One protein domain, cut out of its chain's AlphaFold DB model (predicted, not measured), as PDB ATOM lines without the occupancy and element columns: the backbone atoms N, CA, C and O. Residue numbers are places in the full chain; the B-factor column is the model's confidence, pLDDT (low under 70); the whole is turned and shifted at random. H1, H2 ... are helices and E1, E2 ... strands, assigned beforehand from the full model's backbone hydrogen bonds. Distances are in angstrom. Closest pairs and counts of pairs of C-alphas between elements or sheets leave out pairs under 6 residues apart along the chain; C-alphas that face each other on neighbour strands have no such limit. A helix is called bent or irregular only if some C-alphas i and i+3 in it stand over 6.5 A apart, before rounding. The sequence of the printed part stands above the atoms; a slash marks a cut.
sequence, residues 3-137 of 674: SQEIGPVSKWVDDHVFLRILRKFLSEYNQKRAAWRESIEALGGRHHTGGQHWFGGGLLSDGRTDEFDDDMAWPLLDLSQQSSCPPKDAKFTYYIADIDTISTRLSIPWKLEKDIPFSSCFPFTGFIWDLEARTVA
ATOM      1  N   SER A   3      28.580 -18.313  37.446       72.81
ATOM      2  CA  SER A   3      28.241 -17.841  38.808       72.81
ATOM      3  C   SER A   3      27.879 -16.347  38.924       72.81
ATOM      4  O   SER A   3      27.820 -15.796  40.019       72.81
ATOM      5  N   GLN A   4      27.716 -15.658  37.796       69.75
ATOM      6  CA  GLN A   4      27.151 -14.310  37.662       69.75
ATOM      7  C   GLN A   4      26.020 -14.337  36.615       69.75
ATOM      8  O   GLN A   4      25.777 -13.352  35.926       69.75
ATOM      9  N   GLU A   5      25.384 -15.506  36.463       80.38
ATOM     10  CA  GLU A   5      24.083 -15.714  35.815       80.38
ATOM     11  C   GLU A   5      24.012 -15.323  34.320       80.38
ATOM     12  O   GLU A   5      22.935 -15.247  33.730       80.38
ATOM     13  N   ILE A   6      25.172 -15.179  33.666       85.00
ATOM     14  CA  ILE A   6      25.309 -15.181  32.202       85.00
ATOM     15  C   ILE A   6      25.352 -16.624  31.682       85.00
ATOM     16  O   ILE A   6      26.030 -17.490  32.251       85.00
ATOM     17  N   GLY A   7      24.675 -16.868  30.560       81.44
ATOM     18  CA  GLY A   7      24.788 -18.093  29.775       81.44
ATOM     19  C   GLY A   7      23.560 -18.409  28.910       81.44
ATOM     20  O   GLY A   7      22.664 -17.564  28.813       81.44
ATOM     21  N   PRO A   8      23.498 -19.626  28.330       87.88
ATOM     22  CA  PRO A   8      24.471 -20.723  28.470       87.88
ATOM     23  C   PRO A   8      25.890 -20.375  27.993       87.88
ATOM     24  O   PRO A   8      26.068 -19.510  27.137       87.88
ATOM     25  N   VAL A   9      26.907 -21.021  28.571       89.00
ATOM     26  CA  VAL A   9      28.316 -20.830  28.181       89.00
ATOM     27  C   VAL A   9      29.023 -22.177  28.166       89.00
ATOM     28  O   VAL A   9      29.130 -22.800  29.219       89.00
ATOM     29  N   SER A  10      29.558 -22.557  27.009       87.38
ATOM     30  CA  SER A  10      30.413 -23.739  26.840       87.38
ATOM     31  C   SER A  10      31.849 -23.299  26.554       87.38
ATOM     32  O   SER A  10      32.087 -22.192  26.059       87.38
ATOM     33  N   LYS A  11      32.833 -24.144  26.873       86.00
ATOM     34  CA  LYS A  11      34.257 -23.816  26.697       86.00
ATOM     35  C   LYS A  11      35.107 -25.033  26.343       86.00
ATOM     36  O   LYS A  11      34.818 -26.144  26.781       86.00
ATOM     37  N   TRP A  12      36.187 -24.806  25.605       80.69
ATOM     38  CA  TRP A  12      37.166 -25.821  25.238       80.69
ATOM     39  C   TRP A  12      38.582 -25.233  25.230       80.69
ATOM     40  O   TRP A  12      38.964 -24.509  24.315       80.69
ATOM     41  N   VAL A  13      39.371 -25.570  26.256       79.44
ATOM     42  CA  VAL A  13      40.697 -24.976  26.519       79.44
ATOM     43  C   VAL A  13      40.590 -23.442  26.595       79.44
ATOM     44  O   VAL A  13      40.034 -22.944  27.575       79.44
ATOM     45  N   ASP A  14      41.050 -22.715  25.573       79.50
ATOM     46  CA  ASP A  14      40.995 -21.250  25.498       79.50
ATOM     47  C   ASP A  14      39.692 -20.743  24.847       79.50
ATOM     48  O   ASP A  14      39.249 -19.623  25.118       79.50
ATOM     49  N   ASP A  15      39.059 -21.553  23.991       83.50
ATOM     50  CA  ASP A  15      37.884 -21.159  23.210       83.50
ATOM     51  C   ASP A  15      36.624 -21.155  24.089       83.50
ATOM     52  O   ASP A  15      36.331 -22.122  24.793       83.50
ATOM     53  N   HIS A  16      35.836 -20.082  24.016       87.94
ATOM     54  CA  HIS A  16      34.593 -19.912  24.774       87.94
ATOM     55  C   HIS A  16      33.445 -19.537  23.828       87.94
ATOM     56  O   HIS A  16      33.606 -18.661  22.981       87.94
ATOM     57  N   VAL A  17      32.276 -20.162  23.991       90.69
ATOM     58  CA  VAL A  17      31.044 -19.803  23.272       90.69
ATOM     59  C   VAL A  17      29.970 -19.359  24.257       90.69
ATOM     60  O   VAL A  17      29.671 -20.042  25.236       90.69
ATOM     61  N   PHE A  18      29.372 -18.203  23.979       91.38
ATOM     62  CA  PHE A  18      28.314 -17.596  24.779       91.38
ATOM     63  C   PHE A  18      27.002 -17.642  23.992       91.38
ATOM     64  O   PHE A  18      26.906 -17.068  22.907       91.38
ATOM     65  N   LEU A  19      25.980 -18.295  24.539       91.06
ATOM     66  CA  LEU A  19      24.665 -18.414  23.914       91.06
ATOM     67  C   LEU A  19      23.672 -17.475  24.601       91.06
ATOM     68  O   LEU A  19      23.452 -17.557  25.805       91.06
ATOM     69  N   ARG A  20      23.049 -16.584  23.827       91.06
ATOM     70  CA  ARG A  20      22.083 -15.607  24.343       91.06
ATOM     71  C   ARG A  20      20.650 -16.084  24.178       91.06
ATOM     72  O   ARG A  20      20.247 -16.487  23.089       91.06
ATOM     73  N   ILE A  21      19.851 -15.933  25.228       91.44
ATOM     74  CA  ILE A  21      18.423 -16.269  25.214       91.44
ATOM     75  C   ILE A  21      17.603 -15.016  24.886       91.44
ATOM     76  O   ILE A  21      17.946 -13.907  25.292       91.44
ATOM     77  N   LEU A  22      16.511 -15.171  24.133       92.25
ATOM     78  CA  LEU A  22      15.521 -14.104  23.957       92.25
ATOM     79  C   LEU A  22      14.758 -13.898  25.268       92.25
ATOM     80  O   LEU A  22      14.212 -14.857  25.807       92.25
ATOM     81  N   ARG A  23      14.642 -12.655  25.744       92.38
ATOM     82  CA  ARG A  23      14.096 -12.317  27.078       92.38
ATOM     83  C   ARG A  23      12.741 -12.977  27.375       92.38
ATOM     84  O   ARG A  23      12.529 -13.481  28.472       92.38
ATOM     85  N   LYS A  24      11.866 -13.084  26.364       93.75
ATOM     86  CA  LYS A  24      10.553 -13.757  26.451       93.75
ATOM     87  C   LYS A  24      10.593 -15.254  26.815       93.75
ATOM     88  O   LYS A  24       9.584 -15.776  27.267       93.75
ATOM     89  N   PHE A  25      11.722 -15.935  26.611       94.31
ATOM     90  CA  PHE A  25      11.917 -17.358  26.921       94.31
ATOM     91  C   PHE A  25      12.754 -17.588  28.192       94.31
ATOM     92  O   PHE A  25      12.970 -18.735  28.578       94.31
ATOM     93  N   LEU A  26      13.223 -16.528  28.867       94.00
ATOM     94  CA  LEU A  26      14.110 -16.648  30.030       94.00
ATOM     95  C   LEU A  26      13.465 -17.428  31.189       94.00
ATOM     96  O   LEU A  26      14.104 -18.300  31.769       94.00
ATOM     97  N   SER A  27      12.195 -17.145  31.494       94.75
ATOM     98  CA  SER A  27      11.456 -17.822  32.572       94.75
ATOM     99  C   SER A  27      11.293 -19.323  32.297       94.75
ATOM    100  O   SER A  27      11.672 -20.153  33.122       94.75
ATOM    101  N   GLU A  28      10.834 -19.678  31.093       96.12
ATOM    102  CA  GLU A  28      10.674 -21.067  30.643       96.12
ATOM    103  C   GLU A  28      12.010 -21.830  30.654       96.12
ATOM    104  O   GLU A  28      12.081 -22.978  31.095       96.12
ATOM    105  N   TYR A  29      13.097 -21.194  30.208       93.69
ATOM    106  CA  TYR A  29      14.412 -21.828  30.209       93.69
ATOM    107  C   TYR A  29      14.965 -22.007  31.629       93.69
ATOM    108  O   TYR A  29      15.489 -23.072  31.940       93.69
ATOM    109  N   ASN A  30      14.794 -21.028  32.524       94.88
ATOM    110  CA  ASN A  30      15.192 -21.166  33.929       94.88
ATOM    111  C   ASN A  30      14.407 -22.278  34.654       94.88
ATOM    112  O   ASN A  30      14.992 -22.985  35.472       94.88
ATOM    113  N   GLN A  31      13.134 -22.501  34.312       95.12
ATOM    114  CA  GLN A  31      12.364 -23.653  34.807       95.12
ATOM    115  C   GLN A  31      12.954 -24.989  34.319       95.12
ATOM    116  O   GLN A  31      13.135 -25.907  35.116       95.12
ATOM    117  N   LYS A  32      13.334 -25.092  33.035       91.94
ATOM    118  CA  LYS A  32      14.005 -26.292  32.492       91.94
ATOM    119  C   LYS A  32      15.367 -26.539  33.144       91.94
ATOM    120  O   LYS A  32      15.673 -27.676  33.479       91.94
ATOM    121  N   ARG A  33      16.144 -25.480  33.405       92.06
ATOM    122  CA  ARG A  33      17.413 -25.563  34.152       92.06
ATOM    123  C   ARG A  33      17.224 -26.112  35.564       92.06
ATOM    124  O   ARG A  33      18.016 -26.951  35.969       92.06
ATOM    125  N   ALA A  34      16.184 -25.689  36.284       92.94
ATOM    126  CA  ALA A  34      15.880 -26.230  37.609       92.94
ATOM    127  C   ALA A  34      15.575 -27.740  37.553       92.94
ATOM    128  O   ALA A  34      16.182 -28.508  38.291       92.94
ATOM    129  N   ALA A  35      14.739 -28.182  36.606       91.56
ATOM    130  CA  ALA A  35      14.438 -29.605  36.418       91.56
ATOM    131  C   ALA A  35      15.676 -30.436  36.003       91.56
ATOM    132  O   ALA A  35      15.874 -31.548  36.494       91.56
ATOM    133  N   TRP A  36      16.550 -29.897  35.142       91.44
ATOM    134  CA  TRP A  36      17.835 -30.535  34.830       91.44
ATOM    135  C   TRP A  36      18.744 -30.613  36.058       91.44
ATOM    136  O   TRP A  36      19.339 -31.660  36.291       91.44
ATOM    137  N   ARG A  37      18.813 -29.556  36.877       91.31
ATOM    138  CA  ARG A  37      19.587 -29.541  38.126       91.31
ATOM    139  C   ARG A  37      19.122 -30.631  39.095       91.31
ATOM    140  O   ARG A  37      19.956 -31.372  39.605       91.31
ATOM    141  N   GLU A  38      17.813 -30.764  39.309       91.12
ATOM    142  CA  GLU A  38      17.231 -31.823  40.147       91.12
ATOM    143  C   GLU A  38      17.611 -33.222  39.631       91.12
ATOM    144  O   GLU A  38      18.015 -34.083  40.413       91.12
ATOM    145  N   SER A  39      17.572 -33.435  38.309       89.00
ATOM    146  CA  SER A  39      18.011 -34.695  37.694       89.00
ATOM    147  C   SER A  39      19.515 -34.952  37.850       89.00
ATOM    148  O   SER A  39      19.903 -36.097  38.070       89.00
ATOM    149  N   ILE A  40      20.350 -33.915  37.736       91.06
ATOM    150  CA  ILE A  40      21.809 -33.994  37.902       91.06
ATOM    151  C   ILE A  40      22.156 -34.357  39.351       91.06
ATOM    152  O   ILE A  40      22.927 -35.286  39.591       91.06
ATOM    153  N   GLU A  41      21.559 -33.675  40.330       89.81
ATOM    154  CA  GLU A  41      21.774 -33.963  41.753       89.81
ATOM    155  C   GLU A  41      21.297 -35.381  42.124       89.81
ATOM    156  O   GLU A  41      22.003 -36.092  42.842       89.81
ATOM    157  N   ALA A  42      20.171 -35.843  41.566       86.62
ATOM    158  CA  ALA A  42      19.645 -37.193  41.788       86.62
ATOM    159  C   ALA A  42      20.531 -38.327  41.227       86.62
ATOM    160  O   ALA A  42      20.471 -39.449  41.733       86.62
ATOM    161  N   LEU A  43      21.353 -38.058  40.206       83.44
ATOM    162  CA  LEU A  43      22.195 -39.057  39.524       83.44
ATOM    163  C   LEU A  43      23.678 -39.015  39.943       83.44
ATOM    164  O   LEU A  43      24.517 -39.709  39.365       83.44
ATOM    165  N   GLY A  44      24.003 -38.260  40.998       80.75
ATOM    166  CA  GLY A  44      25.354 -38.167  41.568       80.75
ATOM    167  C   GLY A  44      26.157 -36.942  41.120       80.75
ATOM    168  O   GLY A  44      27.317 -36.791  41.506       80.75
ATOM    169  N   GLY A  45      25.550 -36.035  40.354       85.38
ATOM    170  CA  GLY A  45      26.105 -34.727  40.035       85.38
ATOM    171  C   GLY A  45      27.206 -34.762  38.979       85.38
ATOM    172  O   GLY A  45      26.943 -34.866  37.783       85.38
ATOM    173  N   ARG A  46      28.456 -34.576  39.422       88.44
ATOM    174  CA  ARG A  46      29.620 -34.390  38.545       88.44
ATOM    175  C   ARG A  46      30.373 -35.698  38.343       88.44
ATOM    176  O   ARG A  46      31.039 -36.184  39.259       88.44
ATOM    177  N   HIS A  47      30.383 -36.183  37.113       85.81
ATOM    178  CA  HIS A  47      31.171 -37.335  36.700       85.81
ATOM    179  C   HIS A  47      32.575 -36.919  36.220       85.81
ATOM    180  O   HIS A  47      32.894 -35.740  36.017       85.81
ATOM    181  N   HIS A  48      33.450 -37.911  36.060       85.31
ATOM    182  CA  HIS A  48      34.772 -37.736  35.468       85.31
ATOM    183  C   HIS A  48      35.157 -38.991  34.679       85.31
ATOM    184  O   HIS A  48      35.395 -40.047  35.268       85.31
ATOM    185  N   THR A  49      35.234 -38.864  33.354       79.19
ATOM    186  CA  THR A  49      35.540 -39.972  32.439       79.19
ATOM    187  C   THR A  49      36.819 -39.645  31.674       79.19
ATOM    188  O   THR A  49      36.876 -38.670  30.927       79.19
ATOM    189  N   GLY A  50      37.872 -40.444  31.870       79.75
ATOM    190  CA  GLY A  50      39.187 -40.204  31.269       79.75
ATOM    191  C   GLY A  50      39.845 -38.923  31.795       79.75
ATOM    192  O   GLY A  50      40.526 -38.962  32.817       79.75
ATOM    193  N   GLY A  51      39.642 -37.815  31.079       73.44
ATOM    194  CA  GLY A  51      40.061 -36.459  31.460       73.44
ATOM    195  C   GLY A  51      38.965 -35.399  31.272       73.44
ATOM    196  O   GLY A  51      39.271 -34.210  31.239       73.44
ATOM    197  N   GLN A  52      37.708 -35.819  31.090       78.06
ATOM    198  CA  GLN A  52      36.549 -34.951  30.878       78.06
ATOM    199  C   GLN A  52      35.664 -34.929  32.129       78.06
ATOM    200  O   GLN A  52      35.317 -35.981  32.671       78.06
ATOM    201  N   HIS A  53      35.254 -33.732  32.548       84.56
ATOM    202  CA  HIS A  53      34.153 -33.537  33.492       84.56
ATOM    203  C   HIS A  53      32.850 -33.294  32.733       84.56
ATOM    204  O   HIS A  53      32.849 -32.592  31.724       84.56
ATOM    205  N   TRP A  54      31.763 -33.867  33.238       88.31
ATOM    206  CA  TRP A  54      30.408 -33.746  32.701       88.31
ATOM    207  C   TRP A  54      29.391 -34.010  33.822       88.31
ATOM    208  O   TRP A  54      29.758 -34.520  34.888       88.31
ATOM    209  N   PHE A  55      28.131 -33.651  33.595       90.06
ATOM    210  CA  PHE A  55      27.032 -33.809  34.548       90.06
ATOM    211  C   PHE A  55      25.932 -34.682  33.939       90.06
ATOM    212  O   PHE A  55      25.531 -34.449  32.798       90.06
ATOM    213  N   GLY A  56      25.484 -35.702  34.673       85.88
ATOM    214  CA  GLY A  56      24.553 -36.711  34.165       85.88
ATOM    215  C   GLY A  56      23.097 -36.326  34.389       85.88
ATOM    216  O   GLY A  56      22.626 -36.305  35.521       85.88
ATOM    217  N   GLY A  57      22.383 -36.032  33.307       84.88
ATOM    218  CA  GLY A  57      20.937 -35.846  33.286       84.88
ATOM    219  C   GLY A  57      20.158 -37.155  33.147       84.88
ATOM    220  O   GLY A  57      20.706 -38.252  33.243       84.88
ATOM    221  N   GLY A  58      18.850 -37.032  32.920       80.69
ATOM    222  CA  GLY A  58      17.937 -38.167  32.784       80.69
ATOM    223  C   GLY A  58      18.264 -39.101  31.612       80.69
ATOM    224  O   GLY A  58      19.155 -38.850  30.802       80.69
ATOM    225  N   LEU A  59      17.521 -40.205  31.509       81.56
ATOM    226  CA  LEU A  59      17.712 -41.157  30.416       81.56
ATOM    227  C   LEU A  59      17.119 -40.611  29.107       81.56
ATOM    228  O   LEU A  59      15.939 -40.263  29.045       81.56
ATOM    229  N   LEU A  60      17.938 -40.577  28.060       78.81
ATOM    230  CA  LEU A  60      17.544 -40.261  26.694       78.81
ATOM    231  C   LEU A  60      16.694 -41.386  26.087       78.81
ATOM    232  O   LEU A  60      16.694 -42.532  26.543       78.81
ATOM    233  N   SER A  61      15.992 -41.060  25.000       78.50
ATOM    234  CA  SER A  61      15.080 -41.980  24.301       78.50
ATOM    235  C   SER A  61      15.748 -43.237  23.714       78.50
ATOM    236  O   SER A  61      15.064 -44.219  23.434       78.50
ATOM    237  N   ASP A  62      17.075 -43.223  23.568       76.88
ATOM    238  CA  ASP A  62      17.913 -44.333  23.098       76.88
ATOM    239  C   ASP A  62      18.595 -45.118  24.240       76.88
ATOM    240  O   ASP A  62      19.403 -46.013  23.985       76.88
ATOM    241  N   GLY A  63      18.266 -44.808  25.499       78.38
ATOM    242  CA  GLY A  63      18.801 -45.476  26.686       78.38
ATOM    243  C   GLY A  63      20.155 -44.954  27.177       78.38
ATOM    244  O   GLY A  63      20.690 -45.505  28.138       78.38
ATOM    245  N   ARG A  64      20.720 -43.909  26.556       81.12
ATOM    246  CA  ARG A  64      21.914 -43.214  27.070       81.12
ATOM    247  C   ARG A  64      21.553 -42.232  28.189       81.12
ATOM    248  O   ARG A  64      20.407 -41.812  28.307       81.12
ATOM    249  N   THR A  65      22.531 -41.840  28.997       82.69
ATOM    250  CA  THR A  65      22.412 -40.691  29.910       82.69
ATOM    251  C   THR A  65      22.489 -39.390  29.101       82.69
ATOM    252  O   THR A  65      23.255 -39.320  28.143       82.69
ATOM    253  N   ASP A  66      21.702 -38.376  29.461       85.81
ATOM    254  CA  ASP A  66      21.846 -37.014  28.927       85.81
ATOM    255  C   ASP A  66      23.109 -36.361  29.527       85.81
ATOM    256  O   ASP A  66      23.337 -36.470  30.732       85.81
ATOM    257  N   GLU A  67      23.966 -35.725  28.724       89.12
ATOM    258  CA  GLU A  67      25.283 -35.238  29.178       89.12
ATOM    259  C   GLU A  67      25.389 -33.708  29.078       89.12
ATOM    260  O   GLU A  67      25.342 -33.138  27.987       89.12
ATOM    261  N   PHE A  68      25.595 -33.038  30.219       88.06
ATOM    262  CA  PHE A  68      25.743 -31.580  30.303       88.06
ATOM    263  C   PHE A  68      27.170 -31.134  30.669       88.06
ATOM    264  O   PHE A  68      27.899 -31.826  31.384       88.06
ATOM    265  N   ASP A  69      27.546 -29.928  30.233       87.44
ATOM    266  CA  ASP A  69      28.796 -29.230  30.577       87.44
ATOM    267  C   ASP A  69      28.628 -28.141  31.666       87.44
ATOM    268  O   ASP A  69      29.616 -27.603  32.172       87.44
ATOM    269  N   ASP A  70      27.386 -27.856  32.065       87.06
ATOM    270  CA  ASP A  70      26.977 -26.902  33.104       87.06
ATOM    271  C   ASP A  70      26.249 -27.652  34.233       87.06
ATOM    272  O   ASP A  70      25.399 -28.501  33.972       87.06
ATOM    273  N   ASP A  71      26.537 -27.316  35.494       87.75
ATOM    274  CA  ASP A  71      25.929 -27.950  36.683       87.75
ATOM    275  C   ASP A  71      24.461 -27.548  36.920       87.75
ATOM    276  O   ASP A  71      23.814 -28.010  37.859       87.75
ATOM    277  N   MET A  72      23.948 -26.642  36.084       89.31
ATOM    278  CA  MET A  72      22.637 -26.005  36.179       89.31
ATOM    279  C   MET A  72      22.375 -25.267  37.509       89.31
ATOM    280  O   MET A  72      21.256 -24.812  37.744       89.31
ATOM    281  N   ALA A  73      23.394 -25.066  38.358       87.06
ATOM    282  CA  ALA A  73      23.236 -24.596  39.735       87.06
ATOM    283  C   ALA A  73      22.614 -23.196  39.830       87.06
ATOM    284  O   ALA A  73      21.821 -22.932  40.736       87.06
ATOM    285  N   TRP A  74      22.959 -22.318  38.885       89.25
ATOM    286  CA  TRP A  74      22.497 -20.930  38.835       89.25
ATOM    287  C   TRP A  74      21.487 -20.711  37.699       89.25
ATOM    288  O   TRP A  74      21.701 -21.232  36.592       89.25
ATOM    289  N   PRO A  75      20.419 -19.921  37.927       90.88
ATOM    290  CA  PRO A  75      19.547 -19.441  36.861       90.88
ATOM    291  C   PRO A  75      20.297 -18.444  35.957       90.88
ATOM    292  O   PRO A  75      21.494 -18.192  36.113       90.88
ATOM    293  N   LEU A  76      19.591 -17.914  34.962       91.88
ATOM    294  CA  LEU A  76      20.086 -16.874  34.069       91.88
ATOM    295  C   LEU A  76      19.349 -15.553  34.317       91.88
ATOM    296  O   LEU A  76      18.131 -15.557  34.518       91.88
ATOM    297  N   LEU A  77      20.075 -14.433  34.260       90.19
ATOM    298  CA  LEU A  77      19.533 -13.083  34.452       90.19
ATOM    299  C   LEU A  77      19.269 -12.348  33.133       90.19
ATOM    300  O   LEU A  77      19.842 -12.650  32.087       90.19
ATOM    301  N   ASP A  78      18.414 -11.328  33.219       89.88
ATOM    302  CA  ASP A  78      18.225 -10.309  32.188       89.88
ATOM    303  C   ASP A  78      19.088  -9.078  32.514       89.88
ATOM    304  O   ASP A  78      18.696  -8.201  33.282       89.88
ATOM    305  N   LEU A  79      20.288  -9.029  31.934       87.75
ATOM    306  CA  LEU A  79      21.239  -7.918  32.040       87.75
ATOM    307  C   LEU A  79      21.012  -6.839  30.967       87.75
ATOM    308  O   LEU A  79      21.692  -5.819  30.976       87.75
ATOM    309  N   SER A  80      20.029  -7.003  30.072       81.62
ATOM    310  CA  SER A  80      19.776  -6.101  28.928       81.62
ATOM    311  C   SER A  80      19.492  -4.632  29.279       81.62
ATOM    312  O   SER A  80      19.406  -3.798  28.380       81.62
ATOM    313  N   GLN A  81      19.290  -4.326  30.564       79.56
ATOM    314  CA  GLN A  81      19.073  -2.977  31.099       79.56
ATOM    315  C   GLN A  81      20.335  -2.375  31.753       79.56
ATOM    316  O   GLN A  81      20.304  -1.220  32.165       79.56
ATOM    317  N   GLN A  82      21.424  -3.144  31.882       78.69
ATOM    318  CA  GLN A  82      22.679  -2.719  32.519       78.69
ATOM    319  C   GLN A  82      23.662  -2.120  31.500       78.69
ATOM    320  O   GLN A  82      24.309  -1.115  31.790       78.69
ATOM    321  N   SER A  83      23.726  -2.689  30.291       75.19
ATOM    322  CA  SER A  83      24.553  -2.192  29.184       75.19
ATOM    323  C   SER A  83      23.755  -1.400  28.143       75.19
ATOM    324  O   SER A  83      22.647  -1.779  27.761       75.19
ATOM    325  N   SER A  84      24.363  -0.343  27.589       77.12
ATOM    326  CA  SER A  84      23.826   0.390  26.433       77.12
ATOM    327  C   SER A  84      23.881  -0.480  25.170       77.12
ATOM    328  O   SER A  84      24.899  -0.549  24.482       77.12
ATOM    329  N   CYS A  85      22.777  -1.165  24.881       77.12
ATOM    330  CA  CYS A  85      22.686  -2.231  23.885       77.12
ATOM    331  C   CYS A  85      22.018  -1.759  22.569       77.12
ATOM    332  O   CYS A  85      21.007  -1.053  22.624       77.12
ATOM    333  N   PRO A  86      22.510  -2.153  21.373       81.12
ATOM    334  CA  PRO A  86      21.847  -1.844  20.104       81.12
ATOM    335  C   PRO A  86      20.387  -2.347  20.050       81.12
ATOM    336  O   PRO A  86      20.112  -3.453  20.522       81.12
ATOM    337  N   PRO A  87      19.438  -1.642  19.397       79.50
ATOM    338  CA  PRO A  87      18.020  -2.040  19.386       79.50
ATOM    339  C   PRO A  87      17.746  -3.454  18.848       79.50
ATOM    340  O   PRO A  87      16.839  -4.138  19.319       79.50
ATOM    341  N   LYS A  88      18.562  -3.931  17.895       80.00
ATOM    342  CA  LYS A  88      18.506  -5.309  17.366       80.00
ATOM    343  C   LYS A  88      18.851  -6.387  18.408       80.00
ATOM    344  O   LYS A  88      18.436  -7.536  18.254       80.00
ATOM    345  N   ASP A  89      19.604  -6.012  19.440       83.94
ATOM    346  CA  ASP A  89      20.178  -6.881  20.466       83.94
ATOM    347  C   ASP A  89      19.423  -6.801  21.807       83.94
ATOM    348  O   ASP A  89      19.386  -7.792  22.530       83.94
ATOM    349  N   ALA A  90      18.715  -5.701  22.093       84.56
ATOM    350  CA  ALA A  90      17.922  -5.480  23.318       84.56
ATOM    351  C   ALA A  90      16.759  -6.483  23.562       84.56
ATOM    352  O   ALA A  90      16.099  -6.460  24.606       84.56
ATOM    353  N   LYS A  91      16.503  -7.380  22.598       90.44
ATOM    354  CA  LYS A  91      15.593  -8.536  22.707       90.44
ATOM    355  C   LYS A  91      16.223  -9.761  23.390       90.44
ATOM    356  O   LYS A  91      15.495 -10.690  23.746       90.44
ATOM    357  N   PHE A  92      17.546  -9.785  23.541       92.19
ATOM    358  CA  PHE A  92      18.308 -10.833  24.223       92.19
ATOM    359  C   PHE A  92      18.610 -10.451  25.675       92.19
ATOM    360  O   PHE A  92      18.521  -9.285  26.042       92.19
ATOM    361  N   THR A  93      18.959 -11.437  26.499       92.00
ATOM    362  CA  THR A  93      19.214 -11.253  27.936       92.00
ATOM    363  C   THR A  93      20.506 -10.514  28.277       92.00
ATOM    364  O   THR A  93      20.614 -10.018  29.390       92.00
ATOM    365  N   TYR A  94      21.476 -10.417  27.365       91.31
ATOM    366  CA  TYR A  94      22.721  -9.662  27.564       91.31
ATOM    367  C   TYR A  94      23.378  -9.273  26.223       91.31
ATOM    368  O   TYR A  94      22.914  -9.644  25.136       91.31
ATOM    369  N   TYR A  95      24.465  -8.513  26.291       89.94
ATOM    370  CA  TYR A  95      25.320  -8.102  25.180       89.94
ATOM    371  C   TYR A  95      26.806  -8.334  25.518       89.94
ATOM    372  O   TYR A  95      27.138  -8.787  26.611       89.94
ATOM    373  N   ILE A  96      27.719  -8.072  24.574       88.00
ATOM    374  CA  ILE A  96      29.154  -8.346  24.779       88.00
ATOM    375  C   ILE A  96      29.748  -7.455  25.885       88.00
ATOM    376  O   ILE A  96      30.478  -7.952  26.732       88.00
ATOM    377  N   ALA A  97      29.278  -6.208  26.001       87.19
ATOM    378  CA  ALA A  97      29.659  -5.284  27.073       87.19
ATOM    379  C   ALA A  97      29.359  -5.803  28.499       87.19
ATOM    380  O   ALA A  97      30.075  -5.459  29.443       87.19
ATOM    381  N   ASP A  98      28.348  -6.662  28.678       88.44
ATOM    382  CA  ASP A  98      28.082  -7.316  29.968       88.44
ATOM    383  C   ASP A  98      29.155  -8.378  30.278       88.44
ATOM    384  O   ASP A  98      29.593  -8.515  31.423       88.44
ATOM    385  N   ILE A  99      29.642  -9.089  29.251       88.62
ATOM    386  CA  ILE A  99      30.798  -9.991  29.363       88.62
ATOM    387  C   ILE A  99      32.042  -9.166  29.712       88.62
ATOM    388  O   ILE A  99      32.713  -9.492  30.691       88.62
ATOM    389  N   ASP A 100      32.320  -8.078  28.992       87.44
ATOM    390  CA  ASP A 100      33.493  -7.215  29.200       87.44
ATOM    391  C   ASP A 100      33.531  -6.624  30.618       87.44
ATOM    392  O   ASP A 100      34.566  -6.647  31.291       87.44
ATOM    393  N   THR A 101      32.379  -6.172  31.120       87.19
ATOM    394  CA  THR A 101      32.218  -5.617  32.475       87.19
ATOM    395  C   THR A 101      32.527  -6.665  33.547       87.19
ATOM    396  O   THR A 101      33.276  -6.405  34.495       87.19
ATOM    397  N   ILE A 102      32.007  -7.889  33.396       86.50
ATOM    398  CA  ILE A 102      32.295  -8.996  34.318       86.50
ATOM    399  C   ILE A 102      33.761  -9.440  34.201       86.50
ATOM    400  O   ILE A 102      34.380  -9.754  35.215       86.50
ATOM    401  N   SER A 103      34.329  -9.432  32.996       86.88
ATOM    402  CA  SER A 103      35.716  -9.839  32.726       86.88
ATOM    403  C   SER A 103      36.717  -8.884  33.351       86.88
ATOM    404  O   SER A 103      37.624  -9.324  34.051       86.88
ATOM    405  N   THR A 104      36.491  -7.581  33.178       86.56
ATOM    406  CA  THR A 104      37.292  -6.506  33.774       86.56
ATOM    407  C   THR A 104      37.284  -6.617  35.299       86.56
ATOM    408  O   THR A 104      38.339  -6.645  35.928       86.56
ATOM    409  N   ARG A 105      36.099  -6.801  35.904       85.88
ATOM    410  CA  ARG A 105      35.946  -7.012  37.356       85.88
ATOM    411  C   ARG A 105      36.618  -8.298  37.863       85.88
ATOM    412  O   ARG A 105      37.033  -8.339  39.014       85.88
ATOM    413  N   LEU A 106      36.730  -9.331  37.026       83.88
ATOM    414  CA  LEU A 106      37.452 -10.574  37.330       83.88
ATOM    415  C   LEU A 106      38.936 -10.537  36.909       83.88
ATOM    416  O   LEU A 106      39.633 -11.528  37.107       83.88
ATOM    417  N   SER A 107      39.416  -9.429  36.328       85.00
ATOM    418  CA  SER A 107      40.761  -9.291  35.741       85.00
ATOM    419  C   SER A 107      41.124 -10.391  34.726       85.00
ATOM    420  O   SER A 107      42.275 -10.811  34.639       85.00
ATOM    421  N   ILE A 108      40.141 -10.852  33.944       80.75
ATOM    422  CA  ILE A 108      40.327 -11.839  32.868       80.75
ATOM    423  C   ILE A 108      40.706 -11.097  31.570       80.75
ATOM    424  O   ILE A 108      39.883 -10.328  31.070       80.75
ATOM    425  N   PRO A 109      41.910 -11.310  31.004       79.88
ATOM    426  CA  PRO A 109      42.331 -10.650  29.773       79.88
ATOM    427  C   PRO A 109      41.811 -11.387  28.530       79.88
ATOM    428  O   PRO A 109      42.280 -12.478  28.205       79.88
ATOM    429  N   TRP A 110      40.888 -10.772  27.791       80.44
ATOM    430  CA  TRP A 110      40.471 -11.261  26.470       80.44
ATOM    431  C   TRP A 110      41.390 -10.752  25.361       80.44
ATOM    432  O   TRP A 110      41.888  -9.624  25.400       80.44
ATOM    433  N   LYS A 111      41.585 -11.576  24.325       82.56
ATOM    434  CA  LYS A 111      42.233 -11.138  23.088       82.56
ATOM    435  C   LYS A 111      41.163 -10.619  22.125       82.56
ATOM    436  O   LYS A 111      40.714 -11.363  21.264       82.56
ATOM    437  N   LEU A 112      40.852  -9.326  22.228       80.56
ATOM    438  CA  LEU A 112      39.812  -8.638  21.443       80.56
ATOM    439  C   LEU A 112      39.895  -8.879  19.918       80.56
ATOM    440  O   LEU A 112      38.880  -8.932  19.237       80.56
ATOM    441  N   GLU A 113      41.099  -9.089  19.369       81.25
ATOM    442  CA  GLU A 113      41.310  -9.445  17.949       81.25
ATOM    443  C   GLU A 113      40.696 -10.799  17.528       81.25
ATOM    444  O   GLU A 113      40.620 -11.085  16.333       81.25
ATOM    445  N   LYS A 114      40.335 -11.665  18.484       83.62
ATOM    446  CA  LYS A 114      39.681 -12.964  18.258       83.62
ATOM    447  C   LYS A 114      38.165 -12.922  18.481       83.62
ATOM    448  O   LYS A 114      37.506 -13.909  18.161       83.62
ATOM    449  N   ASP A 115      37.619 -11.846  19.045       86.75
ATOM    450  CA  ASP A 115      36.232 -11.834  19.506       86.75
ATOM    451  C   ASP A 115      35.257 -11.767  18.325       86.75
ATOM    452  O   ASP A 115      35.386 -10.947  17.413       86.75
ATOM    453  N   ILE A 116      34.258 -12.651  18.341       87.38
ATOM    454  CA  ILE A 116      33.287 -12.795  17.254       87.38
ATOM    455  C   ILE A 116      31.942 -12.219  17.715       87.38
ATOM    456  O   ILE A 116      31.369 -12.721  18.685       87.38
ATOM    457  N   PRO A 117      31.400 -11.187  17.037       88.00
ATOM    458  CA  PRO A 117      30.088 -10.643  17.364       88.00
ATOM    459  C   PRO A 117      28.986 -11.706  17.298       88.00
ATOM    460  O   PRO A 117      28.967 -12.543  16.395       88.00
ATOM    461  N   PHE A 118      28.027 -11.636  18.224       90.56
ATOM    462  CA  PHE A 118      26.913 -12.584  18.287       90.56
ATOM    463  C   PHE A 118      26.162 -12.718  16.953       90.56
ATOM    464  O   PHE A 118      25.670 -11.735  16.395       90.56
ATOM    465  N   SER A 119      26.005 -13.963  16.512       90.62
ATOM    466  CA  SER A 119      25.417 -14.374  15.236       90.62
ATOM    467  C   SER A 119      24.595 -15.656  15.432       90.62
ATOM    468  O   SER A 119      24.839 -16.391  16.390       90.62
ATOM    469  N   SER A 120      23.636 -15.947  14.545       90.56
ATOM    470  CA  SER A 120      23.008 -17.280  14.474       90.56
ATOM    471  C   SER A 120      23.965 -18.338  13.915       90.56
ATOM    472  O   SER A 120      23.825 -19.512  14.251       90.56
ATOM    473  N   CYS A 121      24.964 -17.917  13.133       92.50
ATOM    474  CA  CYS A 121      25.994 -18.759  12.530       92.50
ATOM    475  C   CYS A 121      27.395 -18.322  12.999       92.50
ATOM    476  O   CYS A 121      27.791 -17.175  12.767       92.50
ATOM    477  N   PHE A 122      28.135 -19.200  13.686       92.56
ATOM    478  CA  PHE A 122      29.434 -18.890  14.308       92.56
ATOM    479  C   PHE A 122      30.401 -20.093  14.293       92.56
ATOM    480  O   PHE A 122      29.954 -21.241  14.265       92.56
ATOM    481  N   PRO A 123      31.730 -19.878  14.335       91.81
ATOM    482  CA  PRO A 123      32.688 -20.963  14.496       91.81
ATOM    483  C   PRO A 123      32.882 -21.337  15.977       91.81
ATOM    484  O   PRO A 123      33.066 -20.465  16.821       91.81
ATOM    485  N   PHE A 124      32.906 -22.634  16.293       90.44
ATOM    486  CA  PHE A 124      33.299 -23.158  17.611       90.44
ATOM    487  C   PHE A 124      33.877 -24.573  17.474       90.44
ATOM    488  O   PHE A 124      33.472 -25.317  16.579       90.44
ATOM    489  N   THR A 125      34.879 -24.911  18.302       88.12
ATOM    490  CA  THR A 125      35.631 -26.193  18.290       88.12
ATOM    491  C   THR A 125      36.119 -26.656  16.906       88.12
ATOM    492  O   THR A 125      36.353 -27.835  16.656       88.12
ATOM    493  N   GLY A 126      36.326 -25.709  15.983       88.38
ATOM    494  CA  GLY A 126      36.773 -25.977  14.617       88.38
ATOM    495  C   GLY A 126      35.667 -26.292  13.601       88.38
ATOM    496  O   GLY A 126      36.006 -26.555  12.442       88.38
ATOM    497  N   PHE A 127      34.398 -26.228  13.997       91.75
ATOM    498  CA  PHE A 127      33.212 -26.348  13.143       91.75
ATOM    499  C   PHE A 127      32.499 -25.000  12.987       91.75
ATOM    500  O   PHE A 127      32.749 -24.079  13.760       91.75
ATOM    501  N   ILE A 128      31.603 -24.891  12.005       92.44
ATOM    502  CA  ILE A 128      30.589 -23.834  11.925       92.44
ATOM    503  C   ILE A 128      29.287 -24.380  12.512       92.44
ATOM    504  O   ILE A 128      28.844 -25.452  12.106       92.44
ATOM    505  N   TRP A 129      28.687 -23.637  13.435       93.12
ATOM    506  CA  TRP A 129      27.410 -23.934  14.078       93.12
ATOM    507  C   TRP A 129      26.379 -22.908  13.613       93.12
ATOM    508  O   TRP A 129      26.560 -21.716  13.852       93.12
ATOM    509  N   ASP A 130      25.307 -23.362  12.968       91.81
ATOM    510  CA  ASP A 130      24.175 -22.537  12.536       91.81
ATOM    511  C   ASP A 130      22.922 -22.908  13.342       91.81
ATOM    512  O   ASP A 130      22.305 -23.951  13.118       91.81
ATOM    513  N   LEU A 131      22.552 -22.062  14.303       90.56
ATOM    514  CA  LEU A 131      21.412 -22.266  15.204       90.56
ATOM    515  C   LEU A 131      20.046 -22.092  14.520       90.56
ATOM    516  O   LEU A 131      19.030 -22.520  15.069       90.56
ATOM    517  N   GLU A 132      20.002 -21.441  13.356       88.94
ATOM    518  CA  GLU A 132      18.770 -21.099  12.643       88.94
ATOM    519  C   GLU A 132      18.389 -22.218  11.668       88.94
ATOM    520  O   GLU A 132      17.272 -22.734  11.730       88.94
ATOM    521  N   ALA A 133      19.357 -22.700  10.885       87.88
ATOM    522  CA  ALA A 133      19.253 -23.954  10.142       87.88
ATOM    523  C   ALA A 133      19.294 -25.198  11.057       87.88
ATOM    524  O   ALA A 133      18.878 -26.279  10.642       87.88
ATOM    525  N   ARG A 134      19.797 -25.052  12.293       89.31
ATOM    526  CA  ARG A 134      20.116 -26.135  13.244       89.31
ATOM    527  C   ARG A 134      21.096 -27.148  12.651       89.31
ATOM    528  O   ARG A 134      20.845 -28.352  12.688       89.31
ATOM    529  N   THR A 135      22.214 -26.671  12.103       87.94
ATOM    530  CA  THR A 135      23.233 -27.529  11.470       87.94
ATOM    531  C   THR A 135      24.654 -27.260  11.956       87.94
ATOM    532  O   THR A 135      24.989 -26.149  12.365       87.94
ATOM    533  N   VAL A 136      25.502 -28.287  11.899       89.88
ATOM    534  CA  VAL A 136      26.946 -28.196  12.132       89.88
ATOM    535  C   VAL A 136      27.677 -28.610  10.855       89.88
ATOM    536  O   VAL A 136      27.357 -29.628  10.237       89.88
ATOM    537  N   ALA A 137      28.665 -27.818  10.447       88.56
ATOM    538  CA  ALA A 137      29.417 -28.019   9.212       88.56
ATOM    539  C   ALA A 137      30.929 -27.848   9.413       88.56
ATOM    540  O   ALA A 137      31.396 -27.143  10.309       88.56
TER     541      ALA A 137
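AT A GLANCE: This is residues 3 to 137 of the 674 residues of the protein "Tyrosine recombinase" of Sparassis crispa (UniProt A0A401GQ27). Three separate small antiparallel strand groups are joined by two helices and long loops: the hairpin of E1 and E2 lies near the middle, the sheet E3 E4 E5 with the last part of the long helix H1 over it makes one end, and H2 with the loop of residues 80 to 95 makes the other. The sheet E6 E7 E8 lies to one side of the hairpin, with E6 nearest to E2. The 135 printed residues hold two named helices and eight named strands, in the order E1 E2 H1 E3 E4 E5 H2 E6 E7 E8; the class is mixed, helices and strands, with 65 residues, under half, in named elements. The whole is compact, with a radius of gyration of the C-alphas of 16.1 A and spans of 44 by 35 by 32 A.

IN THESE COORDINATES: E1, residues 9 to 12, begins at C-alpha 9 (28.316, -20.830, 28.181), and E2 is residues 15 to 18. H1, residues 23 to 42, is 29.4 A long and begins at C-alpha 23 (14.096, -12.317, 27.078). It has a kink of 26 degrees near residue 30 and is irregular, with C-alphas 24 and 27 7.4 A apart. E3 is residues 46 to 49, E4 residues 52 to 59, 19.8 A long, and E5 residues 65 to 68. H2, residues 96 to 105, is 14.4 A long. E6 is residues 121 to 124, E7 residues 127 to 130, and E8 residues 135 to 137, ending at C-alpha 137 (29.417, -28.019, 9.212).

HOW THE PARTS SIT: In the hairpin E1 and E2, N 12 and O 15 are 2.8 A apart. The closest C-alphas of E2 and E6 are those of Val 17 and Phe 124, 7.0 A apart. E3 E4 E5 is a meander, each strand the antiparallel neighbour of the one before; N 47 and O 54 are 2.8 A apart, and N 57 and O 66 2.8 A. E4 bends by 51 degrees at residue 55. H1 and this sheet make two layers, a helix on one face of a sheet; H1 stands up from it at 43 degrees, and the closest C-alphas of H1 and E4 are those of Ile 40 and Gly 57, 5.0 A apart. E6 E7 E8 is a second meander, with N 129 and O 122 2.8 A apart and N 128 and O 137 2.8 A. H1 and H2 are apart. Every O i to N i+4 pair is within hydrogen-bond range in H2, and 14 of 16 in H1.

THE WHOLE: The C-alphas farthest apart are those of Gly 63 and Ser 84, 46.1 A. The printed part has no cut. The links E5 to H2, 27 residues, and H2 to E6, 15 residues, are long. Mean pLDDT of the printed part is 86.6, and residue 4 is under 70.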